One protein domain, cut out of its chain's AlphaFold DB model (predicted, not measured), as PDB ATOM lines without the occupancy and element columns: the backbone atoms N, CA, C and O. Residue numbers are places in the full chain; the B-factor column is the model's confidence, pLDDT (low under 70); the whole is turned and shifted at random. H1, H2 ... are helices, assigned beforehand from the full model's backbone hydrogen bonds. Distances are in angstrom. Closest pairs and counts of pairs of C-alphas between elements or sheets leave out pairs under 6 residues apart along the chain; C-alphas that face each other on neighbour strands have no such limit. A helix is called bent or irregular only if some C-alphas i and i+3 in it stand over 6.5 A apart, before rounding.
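This is residues 58 to 93 and 128 to 188 of the 216 residues of the protein "Hypothetical protein" of Strombidinopsis acuminata (UniProt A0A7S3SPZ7). What does the model look like? One long helix, H6, serves as a spine: the short helices H4 and H5 pack at and near its beginning, and H1 meets its far part with residues 70 to 72. H2 pairs with H1 and reaches away from H6, while tiny H3 meets the beginning of H2. What is it made of? The printed part has 97 residues with six named helices, H1 to H6 in chain order, and no named strand; the class is all helix. How compact is it? It is only just compact, close to loose, with a radius of gyration of the C-alphas of 14.8 A and spans of 39 by 34 by 24 A.

Where is the longest helix? H6 is residues 162 to 183, 31.7 A long, from C-alpha 162 at (-5.054, -9.644, 54.003) to C-alpha 183 at (-6.000, -37.743, 39.322). Where are the others? H5 is residues 149 to 158, 14.2 A, H4 is residues 134 to 143, 13.7 A, and H3 is residues 128 to 131, 5.3 A. H1 is residues 58 to 72, 21.7 A, with C-alpha 58 at (-23.294, -24.468, 27.705), and H2 is residues 77 to 93, 25.5 A. Is any helix irregular? H2 is: C-alphas 89 and 92 are 9.1 A apart.

What does the hub touch? H6 touches H4 with residues 166 to 173 alone, at a steep tilt of 55 degrees, opposite ways, closest at the C-alphas of Ile 137 and Leu 169, 6.4 A. With residues 162 to 166 alone it touches H5, about perpendicular at 75 degrees, the closest C-alphas being those of Ala 155 and Glu 162, 5.1 A. Residues 70 to 72 of H1 alone touch residues 176 to 183 of H6, about perpendicular at 80 degrees, the closest C-alphas being those of Gln 71 and Ala 183, 5.0 A. How do the other helices meet? H4 and H5 touch, the C-alphas of Leu 136 and Arg 150 closest at 7.1 A, at a steep tilt of 69 degrees, only just short of about perpendicular, opposite ways. H2 touches H1 with residues 79 to 86 alone, closest at the C-alphas of Asp 79 and Ile 66, 6.3 A, at a steep tilt of 47 degrees, opposite ways. H2 touches H3 with residues 77 to 78 alone, the C-alphas of Phe 77 and Lys 130 closest at 4.9 A, and H2 and H6 are apart. Is the packing of the helices aligned or crossed? It is mostly crossed: of 5 touching pairs with a tilt, 0 are at a shallow tilt. Do the backbones hold helical pairs? Every O i to N i+4 pair is within hydrogen-bond range in H4, H5 and H6, against 10 of 11 in H1 and 11 of 13 in H2, and H3 is too short for such a pair.

How large is it? The two C-alphas farthest apart, those of Ser 58 and Ser 145, are 43.1 A apart. Where is the printed part cut? Residues 94 to 127 are not printed, and C-alphas 93 and 128 are 34.7 A apart across the cut. Of the links printed whole, those from H1 to H2, H3 to H4, H4 to H5 and H5 to H6 are tight. Where is confidence low? The mean pLDDT of the printed part is 77.3, and 24 residues are under 70, among them residues 58 to 64 and 88 to 93.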
ATOM      1  N   SER A  58     -24.499 -25.302  27.634       46.28
ATOM      2  CA  SER A  58     -23.294 -24.468  27.705       46.28
ATOM      3  C   SER A  58     -22.555 -24.562  29.048       46.28
ATOM      4  O   SER A  58     -21.334 -24.405  29.092       46.28
ATOM      5  N   ILE A  59     -23.263 -24.845  30.145       50.72
ATOM      6  CA  ILE A  59     -22.667 -25.047  31.472       50.72
ATOM      7  C   ILE A  59     -22.080 -26.457  31.579       50.72
ATOM      8  O   ILE A  59     -21.030 -26.637  32.177       50.72
ATOM      9  N   GLU A  60     -22.699 -27.463  30.961       54.19
ATOM     10  CA  GLU A  60     -22.186 -28.841  31.012       54.19
ATOM     11  C   GLU A  60     -20.838 -28.994  30.299       54.19
ATOM     12  O   GLU A  60     -19.929 -29.605  30.858       54.19
ATOM     13  N   GLY A  61     -20.673 -28.386  29.118       58.44
ATOM     14  CA  GLY A  61     -19.391 -28.398  28.403       58.44
ATOM     15  C   GLY A  61     -18.282 -27.665  29.161       58.44
ATOM     16  O   GLY A  61     -17.184 -28.187  29.318       58.44
ATOM     17  N   THR A  62     -18.588 -26.488  29.718       62.56
ATOM     18  CA  THR A  62     -17.606 -25.715  30.498       62.56
ATOM     19  C   THR A  62     -17.231 -26.404  31.806       62.56
ATOM     20  O   THR A  62     -16.063 -26.390  32.184       62.56
ATOM     21  N   VAL A  63     -18.176 -27.067  32.477       65.25
ATOM     22  CA  VAL A  63     -17.896 -27.855  33.687       65.25
ATOM     23  C   VAL A  63     -17.081 -29.110  33.363       65.25
ATOM     24  O   VAL A  63     -16.201 -29.449  34.147       65.25
ATOM     25  N   ALA A  64     -17.306 -29.768  32.223       69.75
ATOM     26  CA  ALA A  64     -16.500 -30.916  31.796       69.75
ATOM     27  C   ALA A  64     -15.048 -30.523  31.467       69.75
ATOM     28  O   ALA A  64     -14.116 -31.222  31.863       69.75
ATOM     29  N   ASP A  65     -14.844 -29.381  30.808       71.75
ATOM     30  CA  ASP A  65     -13.504 -28.850  30.534       71.75
ATOM     31  C   ASP A  65     -12.776 -28.454  31.826       71.75
ATOM     32  O   ASP A  65     -11.574 -28.689  31.969       71.75
ATOM     33  N   ILE A  66     -13.508 -27.875  32.783       74.38
ATOM     34  CA  ILE A  66     -12.980 -27.570  34.114       74.38
ATOM     35  C   ILE A  66     -12.646 -28.859  34.857       74.38
ATOM     36  O   ILE A  66     -11.591 -28.913  35.471       74.38
ATOM     37  N   ASP A  67     -13.475 -29.901  34.777       69.06
ATOM     38  CA  ASP A  67     -13.203 -31.197  35.408       69.06
ATOM     39  C   ASP A  67     -11.949 -31.860  34.819       69.06
ATOM     40  O   ASP A  67     -11.089 -32.333  35.559       69.06
ATOM     41  N   ALA A  68     -11.759 -31.795  33.499       72.94
ATOM     42  CA  ALA A  68     -10.535 -32.270  32.853       72.94
ATOM     43  C   ALA A  68      -9.289 -31.484  33.314       72.94
ATOM     44  O   ALA A  68      -8.254 -32.084  33.613       72.94
ATOM     45  N   ARG A  69      -9.385 -30.151  33.440       72.06
ATOM     46  CA  ARG A  69      -8.308 -29.311  34.009       72.06
ATOM     47  C   ARG A  69      -8.096 -29.560  35.503       72.06
ATOM     48  O   ARG A  69      -6.971 -29.497  35.995       72.06
ATOM     49  N   ALA A  70      -9.159 -29.878  36.233       70.62
ATOM     50  CA  ALA A  70      -9.101 -30.272  37.632       70.62
ATOM     51  C   ALA A  70      -8.289 -31.558  37.774       70.62
ATOM     52  O   ALA A  70      -7.373 -31.621  38.595       70.62
ATOM     53  N   GLN A  71      -8.553 -32.536  36.906       67.06
ATOM     54  CA  GLN A  71      -7.805 -33.784  36.843       67.06
ATOM     55  C   GLN A  71      -6.328 -33.556  36.474       67.06
ATOM     56  O   GLN A  71      -5.454 -34.217  37.020       67.06
ATOM     57  N   SER A  72      -5.979 -32.592  35.621       67.12
ATOM     58  CA  SER A  72      -4.557 -32.297  35.370       67.12
ATOM     59  C   SER A  72      -3.886 -31.471  36.483       67.12
ATOM     60  O   SER A  72      -2.658 -31.428  36.566       67.12
ATOM     61  N   GLY A  73      -4.667 -30.866  37.390       65.88
ATOM     62  CA  GLY A  73      -4.183 -29.929  38.410       65.88
ATOM     63  C   GLY A  73      -3.981 -28.497  37.889       65.88
ATOM     64  O   GLY A  73      -3.448 -27.642  38.606       65.88
ATOM     65  N   ASP A  74      -4.440 -28.202  36.673       76.25
ATOM     66  CA  ASP A  74      -4.257 -26.923  35.974       76.25
ATOM     67  C   ASP A  74      -5.429 -25.952  36.171       76.25
ATOM     68  O   ASP A  74      -5.687 -25.097  35.329       76.25
ATOM     69  N   LEU A  75      -6.149 -26.063  37.292       80.81
ATOM     70  CA  LEU A  75      -7.217 -25.114  37.612       80.81
ATOM     71  C   LEU A  75      -6.665 -23.699  37.771       80.81
ATOM     72  O   LEU A  75      -5.739 -23.456  38.549       80.81
ATOM     73  N   THR A  76      -7.304 -22.769  37.078       87.38
ATOM     74  CA  THR A  76      -7.030 -21.332  37.130       87.38
ATOM     75  C   THR A  76      -8.070 -20.605  37.985       87.38
ATOM     76  O   THR A  76      -9.108 -21.170  38.349       87.38
ATOM     77  N   PHE A  77      -7.834 -19.334  38.319       86.81
ATOM     78  CA  PHE A  77      -8.869 -18.550  39.002       86.81
ATOM     79  C   PHE A  77     -10.046 -18.205  38.073       86.81
ATOM     80  O   PHE A  77     -11.161 -17.996  38.550       86.81
ATOM     81  N   ASP A  78      -9.840 -18.213  36.753       85.00
ATOM     82  CA  ASP A  78     -10.927 -18.062  35.777       85.00
ATOM     83  C   ASP A  78     -11.857 -19.287  35.761       85.00
ATOM     84  O   ASP A  78     -13.081 -19.147  35.648       85.00
ATOM     85  N   ASP A  79     -11.307 -20.487  35.974       83.62
ATOM     86  CA  ASP A  79     -12.108 -21.699  36.184       83.62
ATOM     87  C   ASP A  79     -12.949 -21.579  37.458       83.62
ATOM     88  O   ASP A  79     -14.140 -21.895  37.451       83.62
ATOM     89  N   PHE A  80     -12.367 -21.036  38.532       83.38
ATOM     90  CA  PHE A  80     -13.103 -20.758  39.765       83.38
ATOM     91  C   PHE A  80     -14.253 -19.767  39.545       83.38
ATOM     92  O   PHE A  80     -15.361 -20.029  40.006       83.38
ATOM     93  N   LEU A  81     -14.047 -18.671  38.803       83.88
ATOM     94  CA  LEU A  81     -15.132 -17.735  38.472       83.88
ATOM     95  C   LEU A  81     -16.241 -18.407  37.657       83.88
ATOM     96  O   LEU A  81     -17.421 -18.113  37.848       83.88
ATOM     97  N   THR A  82     -15.875 -19.311  36.752       82.88
ATOM     98  CA  THR A  82     -16.843 -20.058  35.941       82.88
ATOM     99  C   THR A  82     -17.663 -21.009  36.813       82.88
ATOM    100  O   THR A  82     -18.892 -21.023  36.713       82.88
ATOM    101  N   LEU A  83     -17.016 -21.714  37.745       76.88
ATOM    102  CA  LEU A  83     -17.687 -22.544  38.750       76.88
ATOM    103  C   LEU A  83     -18.573 -21.712  39.685       76.88
ATOM    104  O   LEU A  83     -19.709 -22.098  39.941       76.88
ATOM    105  N   ALA A  84     -18.101 -20.558  40.156       74.69
ATOM    106  CA  ALA A  84     -18.859 -19.666  41.033       74.69
ATOM    107  C   ALA A  84     -20.111 -19.106  40.337       74.69
ATOM    108  O   ALA A  84     -21.180 -19.022  40.945       74.69
ATOM    109  N   LYS A  85     -20.012 -18.789  39.038       76.56
ATOM    110  CA  LYS A  85     -21.157 -18.394  38.205       76.56
ATOM    111  C   LYS A  85     -22.125 -19.550  37.990       76.56
ATOM    112  O   LYS A  85     -23.327 -19.344  38.126       76.56
ATOM    113  N   ALA A  86     -21.628 -20.754  37.710       73.62
ATOM    114  CA  ALA A  86     -22.466 -21.946  37.582       73.62
ATOM    115  C   ALA A  86     -23.189 -22.273  38.900       73.62
ATOM    116  O   ALA A  86     -24.381 -22.575  38.891       73.62
ATOM    117  N   TYR A  87     -22.500 -22.140  40.037       70.50
ATOM    118  CA  TYR A  87     -23.065 -22.334  41.372       70.50
ATOM    119  C   TYR A  87     -24.125 -21.275  41.699       70.50
ATOM    120  O   TYR A  87     -25.228 -21.609  42.127       70.50
ATOM    121  N   SER A  88     -23.842 -20.003  41.414       69.88
ATOM    122  CA  SER A  88     -24.803 -18.906  41.585       69.88
ATOM    123  C   SER A  88     -26.030 -19.056  40.679       69.88
ATOM    124  O   SER A  88     -27.148 -18.797  41.119       69.88
ATOM    125  N   ALA A  89     -25.836 -19.515  39.437       66.44
ATOM    126  CA  ALA A  89     -26.912 -19.783  38.480       66.44
ATOM    127  C   ALA A  89     -27.777 -20.987  38.880       66.44
ATOM    128  O   ALA A  89     -28.950 -21.048  38.520       66.44
ATOM    129  N   MET A  90     -27.212 -21.932  39.635       59.72
ATOM    130  CA  MET A  90     -27.944 -23.072  40.181       59.72
ATOM    131  C   MET A  90     -28.905 -22.661  41.309       59.72
ATOM    132  O   MET A  90     -29.898 -23.356  41.501       59.72
ATOM    133  N   GLY A  91     -28.668 -21.510  41.961       54.53
ATOM    134  CA  GLY A  91     -29.615 -20.792  42.825       54.53
ATOM    135  C   GLY A  91     -30.240 -21.604  43.968       54.53
ATOM    136  O   GLY A  91     -29.917 -22.767  44.192       54.53
ATOM    137  N   ASP A  92     -31.206 -21.007  44.676       51.72
ATOM    138  CA  ASP A  92     -31.982 -21.647  45.762       51.72
ATOM    139  C   ASP A  92     -32.823 -22.860  45.289       51.72
ATOM    140  O   ASP A  92     -33.539 -23.488  46.064       51.72
ATOM    141  N   SER A  93     -32.725 -23.218  44.005       47.50
ATOM    142  CA  SER A  93     -33.260 -24.435  43.386       47.50
ATOM    143  C   SER A  93     -32.554 -25.719  43.826       47.50
ATOM    144  O   SER A  93     -33.003 -26.815  43.464       47.50
ATOM    145  N   GLU A 128      -3.031 -11.789  34.283       88.88
ATOM    146  CA  GLU A 128      -1.871 -12.668  34.465       88.88
ATOM    147  C   GLU A 128      -1.999 -13.510  35.742       88.88
ATOM    148  O   GLU A 128      -1.801 -14.720  35.711       88.88
ATOM    149  N   GLU A 129      -2.422 -12.884  36.843       88.31
ATOM    150  CA  GLU A 129      -2.626 -13.545  38.137       88.31
ATOM    151  C   GLU A 129      -3.799 -14.532  38.097       88.31
ATOM    152  O   GLU A 129      -3.745 -15.550  38.780       88.31
ATOM    153  N   LYS A 130      -4.832 -14.256  37.288       88.12
ATOM    154  CA  LYS A 130      -5.981 -15.151  37.082       88.12
ATOM    155  C   LYS A 130      -5.596 -16.413  36.316       88.12
ATOM    156  O   LYS A 130      -5.987 -17.513  36.709       88.12
ATOM    157  N   SER A 131      -4.816 -16.225  35.251       86.38
ATOM    158  CA  SER A 131      -4.371 -17.291  34.352       86.38
ATOM    159  C   SER A 131      -3.270 -18.173  34.947       86.38
ATOM    160  O   SER A 131      -3.242 -19.368  34.670       86.38
ATOM    161  N   ASP A 132      -2.401 -17.614  35.796       86.88
ATOM    162  CA  ASP A 132      -1.351 -18.360  36.489       86.88
ATOM    163  C   ASP A 132      -1.449 -18.171  38.011       86.88
ATOM    164  O   ASP A 132      -0.841 -17.258  38.587       86.88
ATOM    165  N   PRO A 133      -2.165 -19.078  38.701       87.38
ATOM    166  CA  PRO A 133      -2.302 -19.004  40.147       87.38
ATOM    167  C   PRO A 133      -0.984 -19.154  40.908       87.38
ATOM    168  O   PRO A 133      -0.903 -18.755  42.073       87.38
ATOM    169  N   ASN A 134       0.058 -19.712  40.280       87.12
ATOM    170  CA  ASN A 134       1.346 -19.907  40.939       87.12
ATOM    171  C   ASN A 134       2.002 -18.573  41.293       87.12
ATOM    172  O   ASN A 134       2.707 -18.507  42.292       87.12
ATOM    173  N   ILE A 135       1.720 -17.495  40.555       88.81
ATOM    174  CA  ILE A 135       2.259 -16.160  40.845       88.81
ATOM    175  C   ILE A 135       1.848 -15.699  42.249       88.81
ATOM    176  O   ILE A 135       2.680 -15.200  43.007       88.81
ATOM    177  N   LEU A 136       0.573 -15.880  42.607       86.88
ATOM    178  CA  LEU A 136       0.043 -15.480  43.913       86.88
ATOM    179  C   LEU A 136       0.393 -16.487  45.013       86.88
ATOM    180  O   LEU A 136       0.688 -16.085  46.138       86.88
ATOM    181  N   ILE A 137       0.408 -17.782  44.689       85.81
ATOM    182  CA  ILE A 137       0.810 -18.843  45.624       85.81
ATOM    183  C   ILE A 137       2.294 -18.707  45.998       85.81
ATOM    184  O   ILE A 137       2.662 -18.835  47.168       85.81
ATOM    185  N   ASP A 138       3.161 -18.406  45.035       86.31
ATOM    186  CA  ASP A 138       4.584 -18.192  45.280       86.31
ATOM    187  C   ASP A 138       4.832 -16.910  46.074       86.31
ATOM    188  O   ASP A 138       5.697 -16.906  46.950       86.31
ATOM    189  N   ASP A 139       4.083 -15.835  45.801       83.69
ATOM    190  CA  ASP A 139       4.147 -14.594  46.588       83.69
ATOM    191  C   ASP A 139       3.735 -14.851  48.046       83.69
ATOM    192  O   ASP A 139       4.415 -14.409  48.973       83.69
ATOM    193  N   LEU A 140       2.695 -15.665  48.262       83.00
ATOM    194  CA  LEU A 140       2.265 -16.095  49.592       83.00
ATOM    195  C   LEU A 140       3.357 -16.899  50.317       83.00
ATOM    196  O   LEU A 140       3.671 -16.617  51.473       83.00
ATOM    197  N   LYS A 141       3.973 -17.876  49.642       81.19
ATOM    198  CA  LYS A 141       5.040 -18.712  50.222       81.19
ATOM    199  C   LYS A 141       6.313 -17.921  50.520       81.19
ATOM    200  O   LYS A 141       6.987 -18.205  51.509       81.19
ATOM    201  N   LYS A 142       6.649 -16.942  49.675       79.19
ATOM    202  CA  LYS A 142       7.820 -16.064  49.848       79.19
ATOM    203  C   LYS A 142       7.596 -14.999  50.920       79.19
ATOM    204  O   LYS A 142       8.558 -14.629  51.588       79.19
ATOM    205  N   GLY A 143       6.358 -14.536  51.102       63.75
ATOM    206  CA  GLY A 143       5.995 -13.487  52.061       63.75
ATOM    207  C   GLY A 143       6.224 -13.858  53.531       63.75
ATOM    208  O   GLY A 143       6.409 -12.978  54.372       63.75
ATOM    209  N   GLY A 144       6.289 -15.153  53.861       65.69
ATOM    210  CA  GLY A 144       6.546 -15.612  55.226       65.69
ATOM    211  C   GLY A 144       5.515 -15.049  56.210       65.69
ATOM    212  O   GLY A 144       4.338 -15.385  56.135       65.69
ATOM    213  N   SER A 145       5.959 -14.197  57.139       65.56
ATOM    214  CA  SER A 145       5.113 -13.578  58.174       65.56
ATOM    215  C   SER A 145       4.314 -12.362  57.689       65.56
ATOM    216  O   SER A 145       3.398 -11.929  58.383       65.56
ATOM    217  N   THR A 146       4.685 -11.772  56.550       71.56
ATOM    218  CA  THR A 146       4.091 -10.533  56.026       71.56
ATOM    219  C   THR A 146       3.525 -10.764  54.629       71.56
ATOM    220  O   THR A 146       4.270 -11.201  53.750       71.56
ATOM    221  N   PRO A 147       2.244 -10.449  54.380       74.75
ATOM    222  CA  PRO A 147       1.642 -10.598  53.061       74.75
ATOM    223  C   PRO A 147       2.433  -9.836  51.996       74.75
ATOM    224  O   PRO A 147       2.800  -8.675  52.199       74.75
ATOM    225  N   GLY A 148       2.707 -10.494  50.868       81.88
ATOM    226  CA  GLY A 148       3.443  -9.900  49.757       81.88
ATOM    227  C   GLY A 148       2.695  -8.721  49.112       81.88
ATOM    228  O   GLY A 148       1.486  -8.555  49.318       81.88
ATOM    229  N   PRO A 149       3.377  -7.881  48.308       87.50
ATOM    230  CA  PRO A 149       2.783  -6.682  47.713       87.50
ATOM    231  C   PRO A 149       1.526  -6.962  46.880       87.50
ATOM    232  O   PRO A 149       0.620  -6.125  46.830       87.50
ATOM    233  N   ARG A 150       1.436  -8.141  46.244       87.81
ATOM    234  CA  ARG A 150       0.259  -8.529  45.452       87.81
ATOM    235  C   ARG A 150      -0.930  -8.834  46.354       87.81
ATOM    236  O   ARG A 150      -2.031  -8.372  46.075       87.81
ATOM    237  N   ILE A 151      -0.703  -9.525  47.469       87.38
ATOM    238  CA  ILE A 151      -1.748  -9.845  48.453       87.38
ATOM    239  C   ILE A 151      -2.286  -8.567  49.104       87.38
ATOM    240  O   ILE A 151      -3.499  -8.393  49.193       87.38
ATOM    241  N   GLN A 152      -1.408  -7.635  49.481       88.75
ATOM    242  CA  GLN A 152      -1.822  -6.340  50.040       88.75
ATOM    243  C   GLN A 152      -2.642  -5.517  49.036       88.75
ATOM    244  O   GLN A 152      -3.623  -4.866  49.402       88.75
ATOM    245  N   ARG A 153      -2.258  -5.544  47.750       92.69
ATOM    246  CA  ARG A 153      -3.023  -4.904  46.669       92.69
ATOM    247  C   ARG A 153      -4.417  -5.514  46.553       92.69
ATOM    248  O   ARG A 153      -5.386  -4.764  46.474       92.69
ATOM    249  N   LEU A 154      -4.509  -6.844  46.542       89.69
ATOM    250  CA  LEU A 154      -5.778  -7.563  46.454       89.69
ATOM    251  C   LEU A 154      -6.678  -7.233  47.640       89.69
ATOM    252  O   LEU A 154      -7.801  -6.809  47.418       89.69
ATOM    253  N   ALA A 155      -6.156  -7.305  48.864       89.50
ATOM    254  CA  ALA A 155      -6.885  -6.975  50.085       89.50
ATOM    255  C   ALA A 155      -7.514  -5.570  50.031       89.50
ATOM    256  O   ALA A 155      -8.705  -5.396  50.294       89.50
ATOM    257  N   LYS A 156      -6.738  -4.567  49.597       91.62
ATOM    258  CA  LYS A 156      -7.234  -3.194  49.417       91.62
ATOM    259  C   LYS A 156      -8.274  -3.084  48.305       91.62
ATOM    260  O   LYS A 156      -9.267  -2.387  48.480       91.62
ATOM    261  N   ALA A 157      -8.048  -3.741  47.169       89.94
ATOM    262  CA  ALA A 157      -8.931  -3.652  46.010       89.94
ATOM    263  C   ALA A 157     -10.260  -4.398  46.216       89.94
ATOM    264  O   ALA A 157     -11.296  -3.918  45.766       89.94
ATOM    265  N   SER A 158     -10.244  -5.535  46.917       87.50
ATOM    266  CA  SER A 158     -11.435  -6.330  47.233       87.50
ATOM    267  C   SER A 158     -12.119  -5.905  48.534       87.50
ATOM    268  O   SER A 158     -13.135  -6.487  48.897       87.50
ATOM    269  N   ASN A 159     -11.558  -4.929  49.261       90.56
ATOM    270  CA  ASN A 159     -12.010  -4.517  50.593       90.56
ATOM    271  C   ASN A 159     -12.112  -5.698  51.584       90.56
ATOM    272  O   ASN A 159     -13.048  -5.787  52.379       90.56
ATOM    273  N   GLN A 160     -11.154  -6.627  51.506       88.88
ATOM    274  CA  GLN A 160     -11.054  -7.802  52.380       88.88
ATOM    275  C   GLN A 160      -9.767  -7.728  53.207       88.88
ATOM    276  O   GLN A 160      -8.780  -7.146  52.751       88.88
ATOM    277  N   PRO A 161      -9.720  -8.322  54.411       88.69
ATOM    278  CA  PRO A 161      -8.486  -8.361  55.179       88.69
ATOM    279  C   PRO A 161      -7.448  -9.250  54.481       88.69
ATOM    280  O   PRO A 161      -7.778 -10.270  53.877       88.69
ATOM    281  N   GLU A 162      -6.168  -8.896  54.610       86.88
ATOM    282  CA  GLU A 162      -5.054  -9.644  54.003       86.88
ATOM    283  C   GLU A 162      -5.040 -11.120  54.427       86.88
ATOM    284  O   GLU A 162      -4.687 -11.996  53.637       86.88
ATOM    285  N   THR A 163      -5.491 -11.406  55.651       86.75
ATOM    286  CA  THR A 163      -5.650 -12.767  56.172       86.75
ATOM    287  C   THR A 163      -6.685 -13.580  55.402       86.75
ATOM    288  O   THR A 163      -6.469 -14.770  55.200       86.75
ATOM    289  N   GLU A 164      -7.783 -12.965  54.952       85.94
ATOM    290  CA  GLU A 164      -8.820 -13.655  54.172       85.94
ATOM    291  C   GLU A 164      -8.321 -13.949  52.756       85.94
ATOM    292  O   GLU A 164      -8.515 -15.050  52.248       85.94
ATOM    293  N   VAL A 165      -7.593 -13.007  52.143       86.38
ATOM    294  CA  VAL A 165      -6.960 -13.222  50.832       86.38
ATOM    295  C   VAL A 165      -5.930 -14.350  50.908       86.38
ATOM    296  O   VAL A 165      -5.934 -15.249  50.069       86.38
ATOM    297  N   ALA A 166      -5.080 -14.352  51.937       85.69
ATOM    298  CA  ALA A 166      -4.120 -15.427  52.166       85.69
ATOM    299  C   ALA A 166      -4.817 -16.778  52.397       85.69
ATOM    300  O   ALA A 166      -4.431 -17.780  51.797       85.69
ATOM    301  N   LEU A 167      -5.870 -16.803  53.220       86.06
ATOM    302  CA  LEU A 167      -6.646 -18.009  53.497       86.06
ATOM    303  C   LEU A 167      -7.294 -18.568  52.226       86.06
ATOM    304  O   LEU A 167      -7.235 -19.776  51.997       86.06
ATOM    305  N   PHE A 168      -7.863 -17.704  51.385       87.75
ATOM    306  CA  PHE A 168      -8.408 -18.095  50.088       87.75
ATOM    307  C   PHE A 168      -7.340 -18.736  49.197       87.75
ATOM    308  O   PHE A 168      -7.556 -19.832  48.681       87.75
ATOM    309  N   LEU A 169      -6.173 -18.102  49.056       87.25
ATOM    310  CA  LEU A 169      -5.077 -18.633  48.238       87.25
ATOM    311  C   LEU A 169      -4.610 -20.010  48.735       87.25
ATOM    312  O   LEU A 169      -4.390 -20.908  47.924       87.25
ATOM    313  N   MET A 170      -4.530 -20.209  50.056       84.56
ATOM    314  CA  MET A 170      -4.206 -21.515  50.645       84.56
ATOM    315  C   MET A 170      -5.283 -22.567  50.366       84.56
ATOM    316  O   MET A 170      -4.959 -23.706  50.039       84.56
ATOM    317  N   GLN A 171      -6.561 -22.203  50.496       83.25
ATOM    318  CA  GLN A 171      -7.681 -23.103  50.201       83.25
ATOM    319  C   GLN A 171      -7.697 -23.496  48.723       83.25
ATOM    320  O   GLN A 171      -7.908 -24.664  48.398       83.25
ATOM    321  N   PHE A 172      -7.428 -22.540  47.835       85.12
ATOM    322  CA  PHE A 172      -7.358 -22.776  46.401       85.12
ATOM    323  C   PHE A 172      -6.183 -23.691  46.032       85.12
ATOM    324  O   PHE A 172      -6.360 -24.636  45.263       85.12
ATOM    325  N   GLU A 173      -5.003 -23.479  46.623       84.12
ATOM    326  CA  GLU A 173      -3.856 -24.375  46.437       84.12
ATOM    327  C   GLU A 173      -4.146 -25.789  46.957       84.12
ATOM    328  O   GLU A 173      -3.891 -26.761  46.249       84.12
ATOM    329  N   ALA A 174      -4.727 -25.915  48.154       80.50
ATOM    330  CA  ALA A 174      -5.093 -27.213  48.720       80.50
ATOM    331  C   ALA A 174      -6.115 -27.949  47.841       80.50
ATOM    332  O   ALA A 174      -6.006 -29.158  47.645       80.50
ATOM    333  N   MET A 175      -7.079 -27.225  47.267       79.88
ATOM    334  CA  MET A 175      -8.031 -27.785  46.310       79.88
ATOM    335  C   MET A 175      -7.315 -28.293  45.051       79.88
ATOM    336  O   MET A 175      -7.508 -29.446  44.678       79.88
ATOM    337  N   ARG A 176      -6.427 -27.487  44.448       81.56
ATOM    338  CA  ARG A 176      -5.624 -27.895  43.276       81.56
ATOM    339  C   ARG A 176      -4.753 -29.112  43.556       81.56
ATOM    340  O   ARG A 176      -4.691 -30.031  42.742       81.56
ATOM    341  N   GLU A 177      -4.074 -29.123  44.700       80.25
ATOM    342  CA  GLU A 177      -3.218 -30.235  45.102       80.25
ATOM    343  C   GLU A 177      -4.039 -31.506  45.344       80.25
ATOM    344  O   GLU A 177      -3.644 -32.580  44.888       80.25
ATOM    345  N   SER A 178      -5.194 -31.380  46.004       72.12
ATOM    346  CA  SER A 178      -6.114 -32.492  46.237       72.12
ATOM    347  C   SER A 178      -6.559 -33.123  44.919       72.12
ATOM    348  O   SER A 178      -6.384 -34.328  44.724       72.12
ATOM    349  N   THR A 179      -7.034 -32.320  43.962       72.75
ATOM    350  CA  THR A 179      -7.492 -32.862  42.678       72.75
ATOM    351  C   THR A 179      -6.354 -33.481  41.873       72.75
ATOM    352  O   THR A 179      -6.522 -34.558  41.304       72.75
ATOM    353  N   ARG A 180      -5.159 -32.879  41.906       77.75
ATOM    354  CA  ARG A 180      -3.973 -33.445  41.252       77.75
ATOM    355  C   ARG A 180      -3.594 -34.815  41.820       77.75
ATOM    356  O   ARG A 180      -3.224 -35.706  41.059       77.75
ATOM    357  N   ARG A 181      -3.661 -34.997  43.142       70.06
ATOM    358  CA  ARG A 181      -3.358 -36.286  43.787       70.06
ATOM    359  C   ARG A 181      -4.404 -37.346  43.459       70.06
ATOM    360  O   ARG A 181      -4.038 -38.468  43.121       70.06
ATOM    361  N   ILE A 182      -5.682 -36.968  43.471       71.62
ATOM    362  CA  ILE A 182      -6.785 -37.850  43.066       71.62
ATOM    363  C   ILE A 182      -6.594 -38.314  41.619       71.62
ATOM    364  O   ILE A 182      -6.698 -39.502  41.319       71.62
ATOM    365  N   ALA A 183      -6.238 -37.404  40.717       70.69
ATOM    366  CA  ALA A 183      -6.000 -37.743  39.322       70.69
ATOM    367  C   ALA A 183      -4.720 -38.556  39.084       70.69
ATOM    368  O   ALA A 183      -4.658 -39.348  38.146       70.69
ATOM    369  N   ALA A 184      -3.720 -38.426  39.959       72.31
ATOM    370  CA  ALA A 184      -2.560 -39.315  39.986       72.31
ATOM    371  C   ALA A 184      -2.907 -40.746  40.457       72.31
ATOM    372  O   ALA A 184      -2.035 -41.617  40.461       72.31
ATOM    373  N   GLY A 185      -4.167 -40.998  40.829       67.06
ATOM    374  CA  GLY A 185      -4.670 -42.293  41.272       67.06
ATOM    375  C   GLY A 185      -4.546 -42.526  42.777       67.06
ATOM    376  O   GLY A 185      -4.678 -43.672  43.208       67.06
ATOM    377  N   GLU A 186      -4.275 -41.486  43.576       66.25
ATOM    378  CA  GLU A 186      -4.381 -41.583  45.037       66.25
ATOM    379  C   GLU A 186      -5.854 -41.652  45.458       66.25
ATOM    380  O   GLU A 186      -6.726 -41.035  44.843       66.25
ATOM    381  N   ASP A 187      -6.131 -42.410  46.519       66.69
ATOM    382  CA  ASP A 187      -7.480 -42.534  47.061       66.69
ATOM    383  C   ASP A 187      -7.955 -41.164  47.600       66.69
ATOM    384  O   ASP A 187      -7.282 -40.588  48.467       66.69
ATOM    385  N   PRO A 188      -9.088 -40.617  47.116       59.12
ATOM    386  CA  PRO A 188      -9.635 -39.339  47.572       59.12
ATOM    387  C   PRO A 188      -9.782 -39.221  49.091       59.12
ATOM    388  O   PRO A 188      -9.568 -38.137  49.650       59.12
TER     389      PRO A 188